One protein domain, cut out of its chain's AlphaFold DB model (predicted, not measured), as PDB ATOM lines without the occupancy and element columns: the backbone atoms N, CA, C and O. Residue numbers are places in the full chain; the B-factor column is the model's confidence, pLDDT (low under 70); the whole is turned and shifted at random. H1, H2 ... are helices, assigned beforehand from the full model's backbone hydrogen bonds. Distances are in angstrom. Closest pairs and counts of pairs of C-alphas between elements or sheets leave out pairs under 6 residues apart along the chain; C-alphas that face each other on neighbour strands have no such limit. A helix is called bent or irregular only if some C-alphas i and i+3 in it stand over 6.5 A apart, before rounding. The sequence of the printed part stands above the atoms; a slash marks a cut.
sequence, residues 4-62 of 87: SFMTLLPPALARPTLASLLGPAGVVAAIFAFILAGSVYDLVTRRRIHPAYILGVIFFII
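This is residues 4 to 62 of the 87 residues of an uncharacterized protein of Granulicella sibirica (UniProt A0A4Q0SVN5). A long helix, H2, kinked by 104 degrees near residue 24, has two short helices folded back along it: H1 along its first part, H3 beside its last part. They form a loose up-and-down bundle, each helix running against the one before. The printed part has 59 residues with three named helices, H1, H2, H3; all helix, elongated, 37 by 21 by 16 A, only just loose, close to compact, radius of gyration of the C-alphas 12.5 A.

Find C-alpha 16 at (41.323, 8.742, 92.093); H2, residues 16 to 46, runs 35.5 A from there and is irregular, C-alphas 21 and 24 being 9.3 A apart. H1, residues 4 to 13, spans 15.0 A and is only just irregular, C-alphas 7 and 10 being 6.8 A apart. H3, residues 51 to 62, spans 16.3 A to C-alpha 62 at (44.791, -15.258, 87.277).

Look at H2 residues 19 to 31, which alone touch H1, a helical hairpin at a shallow tilt of 29 degrees; the closest C-alphas, Leu 13 and Val 27, are 6.3 A apart. H3 is close but not clearly touching H2, closest C-alphas Ile 35 and Val 57 at 7.3 A. H3 touches H1 with residues 56 to 60 alone, closest C-alphas Met 6 and Gly 56 at 6.8 A. Every O i to N i+4 pair is within hydrogen-bond range in H3, 24 of 27 in H2, and 2 of 6 in H1, with 4 of 7 O i to N i+3 pairs.

The C-alphas farthest apart, Ser 20 and Arg 47, are 37.2 A apart. The printed part has no cut, and both links are tight. Look for pLDDT under 70 at 11 residues, among them 4 to 7.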
ATOM      1  N   SER A   4      31.654 -11.644  94.786       66.62
ATOM      2  CA  SER A   4      31.210 -10.289  94.433       66.62
ATOM      3  C   SER A   4      31.925  -9.189  95.223       66.62
ATOM      4  O   SER A   4      32.163  -8.104  94.702       66.62
ATOM      5  N   PHE A   5      32.299  -9.455  96.479       69.19
ATOM      6  CA  PHE A   5      33.032  -8.490  97.298       69.19
ATOM      7  C   PHE A   5      34.492  -8.363  96.837       69.19
ATOM      8  O   PHE A   5      35.047  -7.267  96.809       69.19
ATOM      9  N   MET A   6      35.103  -9.470  96.399       68.56
ATOM     10  CA  MET A   6      36.477  -9.487  95.879       68.56
ATOM     11  C   MET A   6      36.605  -8.760  94.538       68.56
ATOM     12  O   MET A   6      37.593  -8.071  94.301       68.56
ATOM     13  N   THR A   7      35.593  -8.847  93.673       69.31
ATOM     14  CA  THR A   7      35.602  -8.160  92.370       69.31
ATOM     15  C   THR A   7      35.446  -6.643  92.481       69.31
ATOM     16  O   THR A   7      35.811  -5.925  91.553       69.31
ATOM     17  N   LEU A   8      34.929  -6.138  93.606       75.25
ATOM     18  CA  LEU A   8      34.745  -4.703  93.849       75.25
ATOM     19  C   LEU A   8      35.960  -4.028  94.507       75.25
ATOM     20  O   LEU A   8      36.039  -2.801  94.509       75.25
ATOM     21  N   LEU A   9      36.928  -4.796  95.013       71.75
ATOM     22  CA  LEU A   9      38.157  -4.259  95.614       71.75
ATOM     23  C   LEU A   9      38.972  -3.377  94.648       71.75
ATOM     24  O   LEU A   9      39.334  -2.268  95.046       71.75
ATOM     25  N   PRO A  10      39.226  -3.784  93.384       68.19
ATOM     26  CA  PRO A  10      39.964  -2.958  92.433       68.19
ATOM     27  C   PRO A  10      39.307  -1.604  92.157       68.19
ATOM     28  O   PRO A  10      39.990  -0.603  92.336       68.19
ATOM     29  N   PRO A  11      38.016  -1.501  91.775       67.62
ATOM     30  CA  PRO A  11      37.407  -0.193  91.533       67.62
ATOM     31  C   PRO A  11      37.261   0.643  92.812       67.62
ATOM     32  O   PRO A  11      37.309   1.869  92.739       67.62
ATOM     33  N   ALA A  12      37.111   0.019  93.984       71.69
ATOM     34  CA  ALA A  12      37.060   0.743  95.253       71.69
ATOM     35  C   ALA A  12      38.410   1.387  95.614       71.69
ATOM     36  O   ALA A  12      38.437   2.542  96.041       71.69
ATOM     37  N   LEU A  13      39.520   0.670  95.412       65.31
ATOM     38  CA  LEU A  13      40.871   1.147  95.727       65.31
ATOM     39  C   LEU A  13      41.492   1.989  94.600       65.31
ATOM     40  O   LEU A  13      42.316   2.855  94.875       65.31
ATOM     41  N   ALA A  14      41.054   1.805  93.353       63.41
ATOM     42  CA  ALA A  14      41.454   2.621  92.205       63.41
ATOM     43  C   ALA A  14      40.721   3.972  92.130       63.41
ATOM     44  O   ALA A  14      40.875   4.703  91.149       63.41
ATOM     45  N   ARG A  15      39.917   4.326  93.144       73.75
ATOM     46  CA  ARG A  15      39.324   5.662  93.234       73.75
ATOM     47  C   ARG A  15      40.434   6.716  93.178       73.75
ATOM     48  O   ARG A  15      41.436   6.554  93.875       73.75
ATOM     49  N   PRO A  16      40.249   7.802  92.409       68.81
ATOM     50  CA  PRO A  16      41.323   8.742  92.093       68.81
ATOM     51  C   PRO A  16      42.002   9.317  93.339       68.81
ATOM     52  O   PRO A  16      43.218   9.451  93.350       68.81
ATOM     53  N   THR A  17      41.245   9.554  94.414       72.38
ATOM     54  CA  THR A  17      41.759  10.051  95.698       72.38
ATOM     55  C   THR A  17      42.643   9.053  96.449       72.38
ATOM     56  O   THR A  17      43.645   9.445  97.039       72.38
ATOM     57  N   LEU A  18      42.295   7.763  96.444       66.75
ATOM     58  CA  LEU A  18      43.108   6.726  97.091       66.75
ATOM     59  C   LEU A  18      44.313   6.343  96.229       66.75
ATOM     60  O   LEU A  18      45.414   6.165  96.749       66.75
ATOM     61  N   ALA A  19      44.111   6.250  94.916       68.81
ATOM     62  CA  ALA A  19      45.158   5.904  93.967       68.81
ATOM     63  C   ALA A  19      46.267   6.967  93.922       68.81
ATOM     64  O   ALA A  19      47.443   6.611  93.858       68.81
ATOM     65  N   SER A  20      45.917   8.257  94.022       72.50
ATOM     66  CA  SER A  20      46.900   9.344  94.088       72.50
ATOM     67  C   SER A  20      47.700   9.358  95.393       72.50
ATOM     68  O   SER A  20      48.841   9.801  95.394       72.50
ATOM     69  N   LEU A  21      47.114   8.882  96.497       79.44
ATOM     70  CA  LEU A  21      47.755   8.865  97.815       79.44
ATOM     71  C   LEU A  21      48.710   7.675  97.991       79.44
ATOM     72  O   LEU A  21      49.793   7.822  98.547       79.44
ATOM     73  N   LEU A  22      48.300   6.488  97.540       77.69
ATOM     74  CA  LEU A  22      49.047   5.240  97.733       77.69
ATOM     75  C   LEU A  22      50.022   4.943  96.582       77.69
ATOM     76  O   LEU A  22      50.942   4.138  96.735       77.69
ATOM     77  N   GLY A  23      49.799   5.558  95.418       80.44
ATOM     78  CA  GLY A  23      50.482   5.213  94.178       80.44
ATOM     79  C   GLY A  23      50.142   3.798  93.677       80.44
ATOM     80  O   GLY A  23      49.463   3.021  94.357       80.44
ATOM     81  N   PRO A  24      50.626   3.412  92.482       76.38
ATOM     82  CA  PRO A  24      50.278   2.129  91.864       76.38
ATOM     83  C   PRO A  24      50.660   0.921  92.729       76.38
ATOM     84  O   PRO A  24      49.859   0.007  92.919       76.38
ATOM     85  N   ALA A  25      51.868   0.934  93.302       81.44
ATOM     86  CA  ALA A  25      52.353  -0.147  94.156       81.44
ATOM     87  C   ALA A  25      51.576  -0.240  95.481       81.44
ATOM     88  O   ALA A  25      51.264  -1.343  95.929       81.44
ATOM     89  N   GLY A  26      51.213   0.898  96.086       81.88
ATOM     90  CA  GLY A  26      50.452   0.919  97.335       81.88
ATOM     91  C   GLY A  26      49.020   0.412  97.164       81.88
ATOM     92  O   GLY A  26      48.527  -0.315  98.023       81.88
ATOM     93  N   VAL A  27      48.374   0.699  96.027       78.25
ATOM     94  CA  VAL A  27      47.057   0.129  95.691       78.25
ATOM     95  C   VAL A  27      47.133  -1.395  95.584       78.25
ATOM     96  O   VAL A  27      46.296  -2.096  96.150       78.25
ATOM     97  N   VAL A  28      48.160  -1.923  94.912       80.19
ATOM     98  CA  VAL A  28      48.375  -3.375  94.798       80.19
ATOM     99  C   VAL A  28      48.610  -4.003  96.174       80.19
ATOM    100  O   VAL A  28      47.957  -4.988  96.517       80.19
ATOM    101  N   ALA A  29      49.480  -3.412  96.995       82.75
ATOM    102  CA  ALA A  29      49.744  -3.894  98.348       82.75
ATOM    103  C   ALA A  29      48.476  -3.893  99.222       82.75
ATOM    104  O   ALA A  29      48.218  -4.868  99.928       82.75
ATOM    105  N   ALA A  30      47.645  -2.850  99.129       83.12
ATOM    106  CA  ALA A  30      46.380  -2.758  99.856       83.12
ATOM    107  C   ALA A  30      45.383  -3.855  99.443       83.12
ATOM    108  O   ALA A  30      44.731  -4.449 100.303       83.12
ATOM    109  N   ILE A  31      45.300  -4.174  98.146       80.81
ATOM    110  CA  ILE A  31      44.487  -5.288  97.639       80.81
ATOM    111  C   ILE A  31      44.951  -6.613  98.258       80.81
ATOM    112  O   ILE A  31      44.131  -7.363  98.794       80.81
ATOM    113  N   PHE A  32      46.256  -6.901  98.220       82.62
ATOM    114  CA  PHE A  32      46.801  -8.133  98.797       82.62
ATOM    115  C   PHE A  32      46.602  -8.201 100.313       82.62
ATOM    116  O   PHE A  32      46.237  -9.258 100.824       82.62
ATOM    117  N   ALA A  33      46.760  -7.082 101.024       85.25
ATOM    118  CA  ALA A  33      46.497  -7.000 102.457       85.25
ATOM    119  C   ALA A  33      45.033  -7.337 102.787       85.25
ATOM    120  O   ALA A  33      44.779  -8.105 103.713       85.25
ATOM    121  N   PHE A  34      44.071  -6.850 101.995       82.44
ATOM    122  CA  PHE A  34      42.654  -7.189 102.158       82.44
ATOM    123  C   PHE A  34      42.355  -8.667 101.877       82.44
ATOM    124  O   PHE A  34      41.585  -9.296 102.607       82.44
ATOM    125  N   ILE A  35      42.985  -9.244 100.850       83.00
ATOM    126  CA  ILE A  35      42.869 -10.677 100.542       83.00
ATOM    127  C   ILE A  35      43.482 -11.532 101.665       83.00
ATOM    128  O   ILE A  35      42.939 -12.575 102.037       83.00
ATOM    129  N   LEU A  36      44.593 -11.112 102.258       84.00
ATOM    130  CA  LEU A  36      45.173 -11.802 103.410       84.00
ATOM    131  C   LEU A  36      44.278 -11.675 104.643       84.00
ATOM    132  O   LEU A  36      43.972 -12.686 105.272       84.00
ATOM    133  N   ALA A  37      43.782 -10.472 104.936       84.44
ATOM    134  CA  ALA A  37      42.905 -10.214 106.073       84.44
ATOM    135  C   ALA A  37      41.637 -11.082 106.041       84.44
ATOM    136  O   ALA A  37      41.268 -11.653 107.065       84.44
ATOM    137  N   GLY A  38      41.008 -11.255 104.874       79.56
ATOM    138  CA  GLY A  38      39.847 -12.138 104.735       79.56
ATOM    139  C   GLY A  38      40.172 -13.617 104.974       79.56
ATOM    140  O   GLY A  38      39.397 -14.318 105.620       79.56
ATOM    141  N   SER A  39      41.350 -14.071 104.531       79.56
ATOM    142  CA  SER A  39      41.831 -15.444 104.757       79.56
ATOM    143  C   SER A  39      42.078 -15.705 106.243       79.56
ATOM    144  O   SER A  39      41.664 -16.728 106.784       79.56
ATOM    145  N   VAL A  40      42.734 -14.748 106.908       84.00
ATOM    146  CA  VAL A  40      43.016 -14.786 108.347       84.00
ATOM    147  C   VAL A  40      41.715 -14.740 109.141       84.00
ATOM    148  O   VAL A  40      41.551 -15.521 110.071       84.00
ATOM    149  N   TYR A  41      40.759 -13.893 108.753       81.62
ATOM    150  CA  TYR A  41      39.454 -13.811 109.404       81.62
ATOM    151  C   TYR A  41      38.682 -15.134 109.317       81.62
ATOM    152  O   TYR A  41      38.197 -15.620 110.341       81.62
ATOM    153  N   ASP A  42      38.605 -15.750 108.132       80.50
ATOM    154  CA  ASP A  42      37.953 -17.054 107.942       80.50
ATOM    155  C   ASP A  42      38.669 -18.156 108.747       80.50
ATOM    156  O   ASP A  42      38.019 -19.002 109.367       80.50
ATOM    157  N   LEU A  43      40.003 -18.122 108.816       83.31
ATOM    158  CA  LEU A  43      40.776 -19.077 109.609       83.31
ATOM    159  C   LEU A  43      40.556 -18.894 111.119       83.31
ATOM    160  O   LEU A  43      40.373 -19.878 111.830       83.31
ATOM    161  N   VAL A  44      40.522 -17.659 111.619       87.69
ATOM    162  CA  VAL A  44      40.316 -17.365 113.046       87.69
ATOM    163  C   VAL A  44      38.885 -17.686 113.480       87.69
ATOM    164  O   VAL A  44      38.686 -18.294 114.530       87.69
ATOM    165  N   THR A  45      37.880 -17.320 112.678       86.88
ATOM    166  CA  THR A  45      36.464 -17.485 113.055       86.88
ATOM    167  C   THR A  45      35.907 -18.870 112.753       86.88
ATOM    168  O   THR A  45      35.138 -19.406 113.548       86.88
ATOM    169  N   ARG A  46      36.272 -19.469 111.614       83.06
ATOM    170  CA  ARG A  46      35.688 -20.734 111.132       83.06
ATOM    171  C   ARG A  46      36.674 -21.899 111.136       83.06
ATOM    172  O   ARG A  46      36.273 -23.020 110.829       83.06
ATOM    173  N   ARG A  47      37.957 -21.657 111.459       86.19
ATOM    174  CA  ARG A  47      39.063 -22.642 111.393       86.19
ATOM    175  C   ARG A  47      39.211 -23.326 110.032       86.19
ATOM    176  O   ARG A  47      39.877 -24.351 109.918       86.19
ATOM    177  N   ARG A  48      38.585 -22.769 108.994       80.50
ATOM    178  CA  ARG A  48      38.571 -23.273 107.621       80.50
ATOM    179  C   ARG A  48      38.420 -22.095 106.673       80.50
ATOM    180  O   ARG A  48      37.531 -21.269 106.853       80.50
ATOM    181  N   ILE A  49      39.259 -22.062 105.645       78.50
ATOM    182  CA  ILE A  49      39.131 -21.104 104.545       78.50
ATOM    183  C   ILE A  49      38.043 -21.626 103.610       78.50
ATOM    184  O   ILE A  49      38.084 -22.786 103.194       78.50
ATOM    185  N   HIS A  50      37.047 -20.800 103.295       78.75
ATOM    186  CA  HIS A  50      35.947 -21.241 102.445       78.75
ATOM    187  C   HIS A  50      36.458 -21.532 101.017       78.75
ATOM    188  O   HIS A  50      37.174 -20.702 100.458       78.75
ATOM    189  N   PRO A  51      36.067 -22.637 100.354       80.62
ATOM    190  CA  PRO A  51      36.513 -22.932  98.985       80.62
ATOM    191  C   PRO A  51      36.184 -21.805  97.996       80.62
ATOM    192  O   PRO A  51      36.984 -21.471  97.130       80.62
ATOM    193  N   ALA A  52      35.032 -21.154  98.185       79.44
ATOM    194  CA  ALA A  52      34.635 -19.972  97.418       79.44
ATOM    195  C   ALA A  52      35.617 -18.793  97.569       79.44
ATOM    196  O   ALA A  52      35.795 -18.020  96.631       79.44
ATOM    197  N   TYR A  53      36.266 -18.669  98.728       79.62
ATOM    198  CA  TYR A  53      37.305 -17.674  98.968       79.62
ATOM    199  C   TYR A  53      38.549 -17.981  98.132       79.62
ATOM    200  O   TYR A  53      39.054 -17.111  97.431       79.62
ATOM    201  N   ILE A  54      38.998 -19.240  98.150       79.75
ATOM    202  CA  ILE A  54      40.156 -19.705  97.376       79.75
ATOM    203  C   ILE A  54      39.910 -19.496  95.880       79.75
ATOM    204  O   ILE A  54      40.736 -18.894  95.199       79.75
ATOM    205  N   LEU A  55      38.746 -19.923  95.384       81.12
ATOM    206  CA  LEU A  55      38.349 -19.703  93.992       81.12
ATOM    207  C   LEU A  55      38.318 -18.214  93.644       81.12
ATOM    208  O   LEU A  55      38.763 -17.836  92.563       81.12
ATOM    209  N   GLY A  56      37.856 -17.363  94.561       77.81
ATOM    210  CA  GLY A  56      37.848 -15.921  94.355       77.81
ATOM    211  C   GLY A  56      39.232 -15.297  94.270       77.81
ATOM    212  O   GLY A  56      39.466 -14.490  93.374       77.81
ATOM    213  N   VAL A  57      40.171 -15.713  95.120       79.69
ATOM    214  CA  VAL A  57      41.567 -15.257  95.048       79.69
ATOM    215  C   VAL A  57      42.242 -15.735  93.766       79.69
ATOM    216  O   VAL A  57      42.909 -14.951  93.094       79.69
ATOM    217  N   ILE A  58      42.035 -16.999  93.386       79.06
ATOM    218  CA  ILE A  58      42.573 -17.559  92.141       79.06
ATOM    219  C   ILE A  58      42.038 -16.785  90.937       79.06
ATOM    220  O   ILE A  58      42.813 -16.348  90.090       79.06
ATOM    221  N   PHE A  59      40.724 -16.560  90.875       78.00
ATOM    222  CA  PHE A  59      40.110 -15.803  89.789       78.00
ATOM    223  C   PHE A  59      40.622 -14.358  89.756       78.00
ATOM    224  O   PHE A  59      40.934 -13.829  88.696       78.00
ATOM    225  N   PHE A  60      40.789 -13.733  90.919       77.12
ATOM    226  CA  PHE A  60      41.316 -12.381  91.029       77.12
ATOM    227  C   PHE A  60      42.746 -12.246  90.481       77.12
ATOM    228  O   PHE A  60      43.029 -11.328  89.712       77.12
ATOM    229  N   ILE A  61      43.644 -13.163  90.853       76.94
ATOM    230  CA  ILE A  61      45.060 -13.121  90.463       76.94
ATOM    231  C   ILE A  61      45.247 -13.556  89.004       76.94
ATOM    232  O   ILE A  61      45.980 -12.910  88.259       76.94
ATOM    233  N   ILE A  62      44.587 -14.643  88.595       70.25
ATOM    234  CA  ILE A  62      44.791 -15.258  87.277       70.25
ATOM    235  C   ILE A  62      43.904 -14.602  86.218       70.25
ATOM    236  O   ILE A  62      44.395 -14.201  85.164       70.25
TER     237      ILE A  62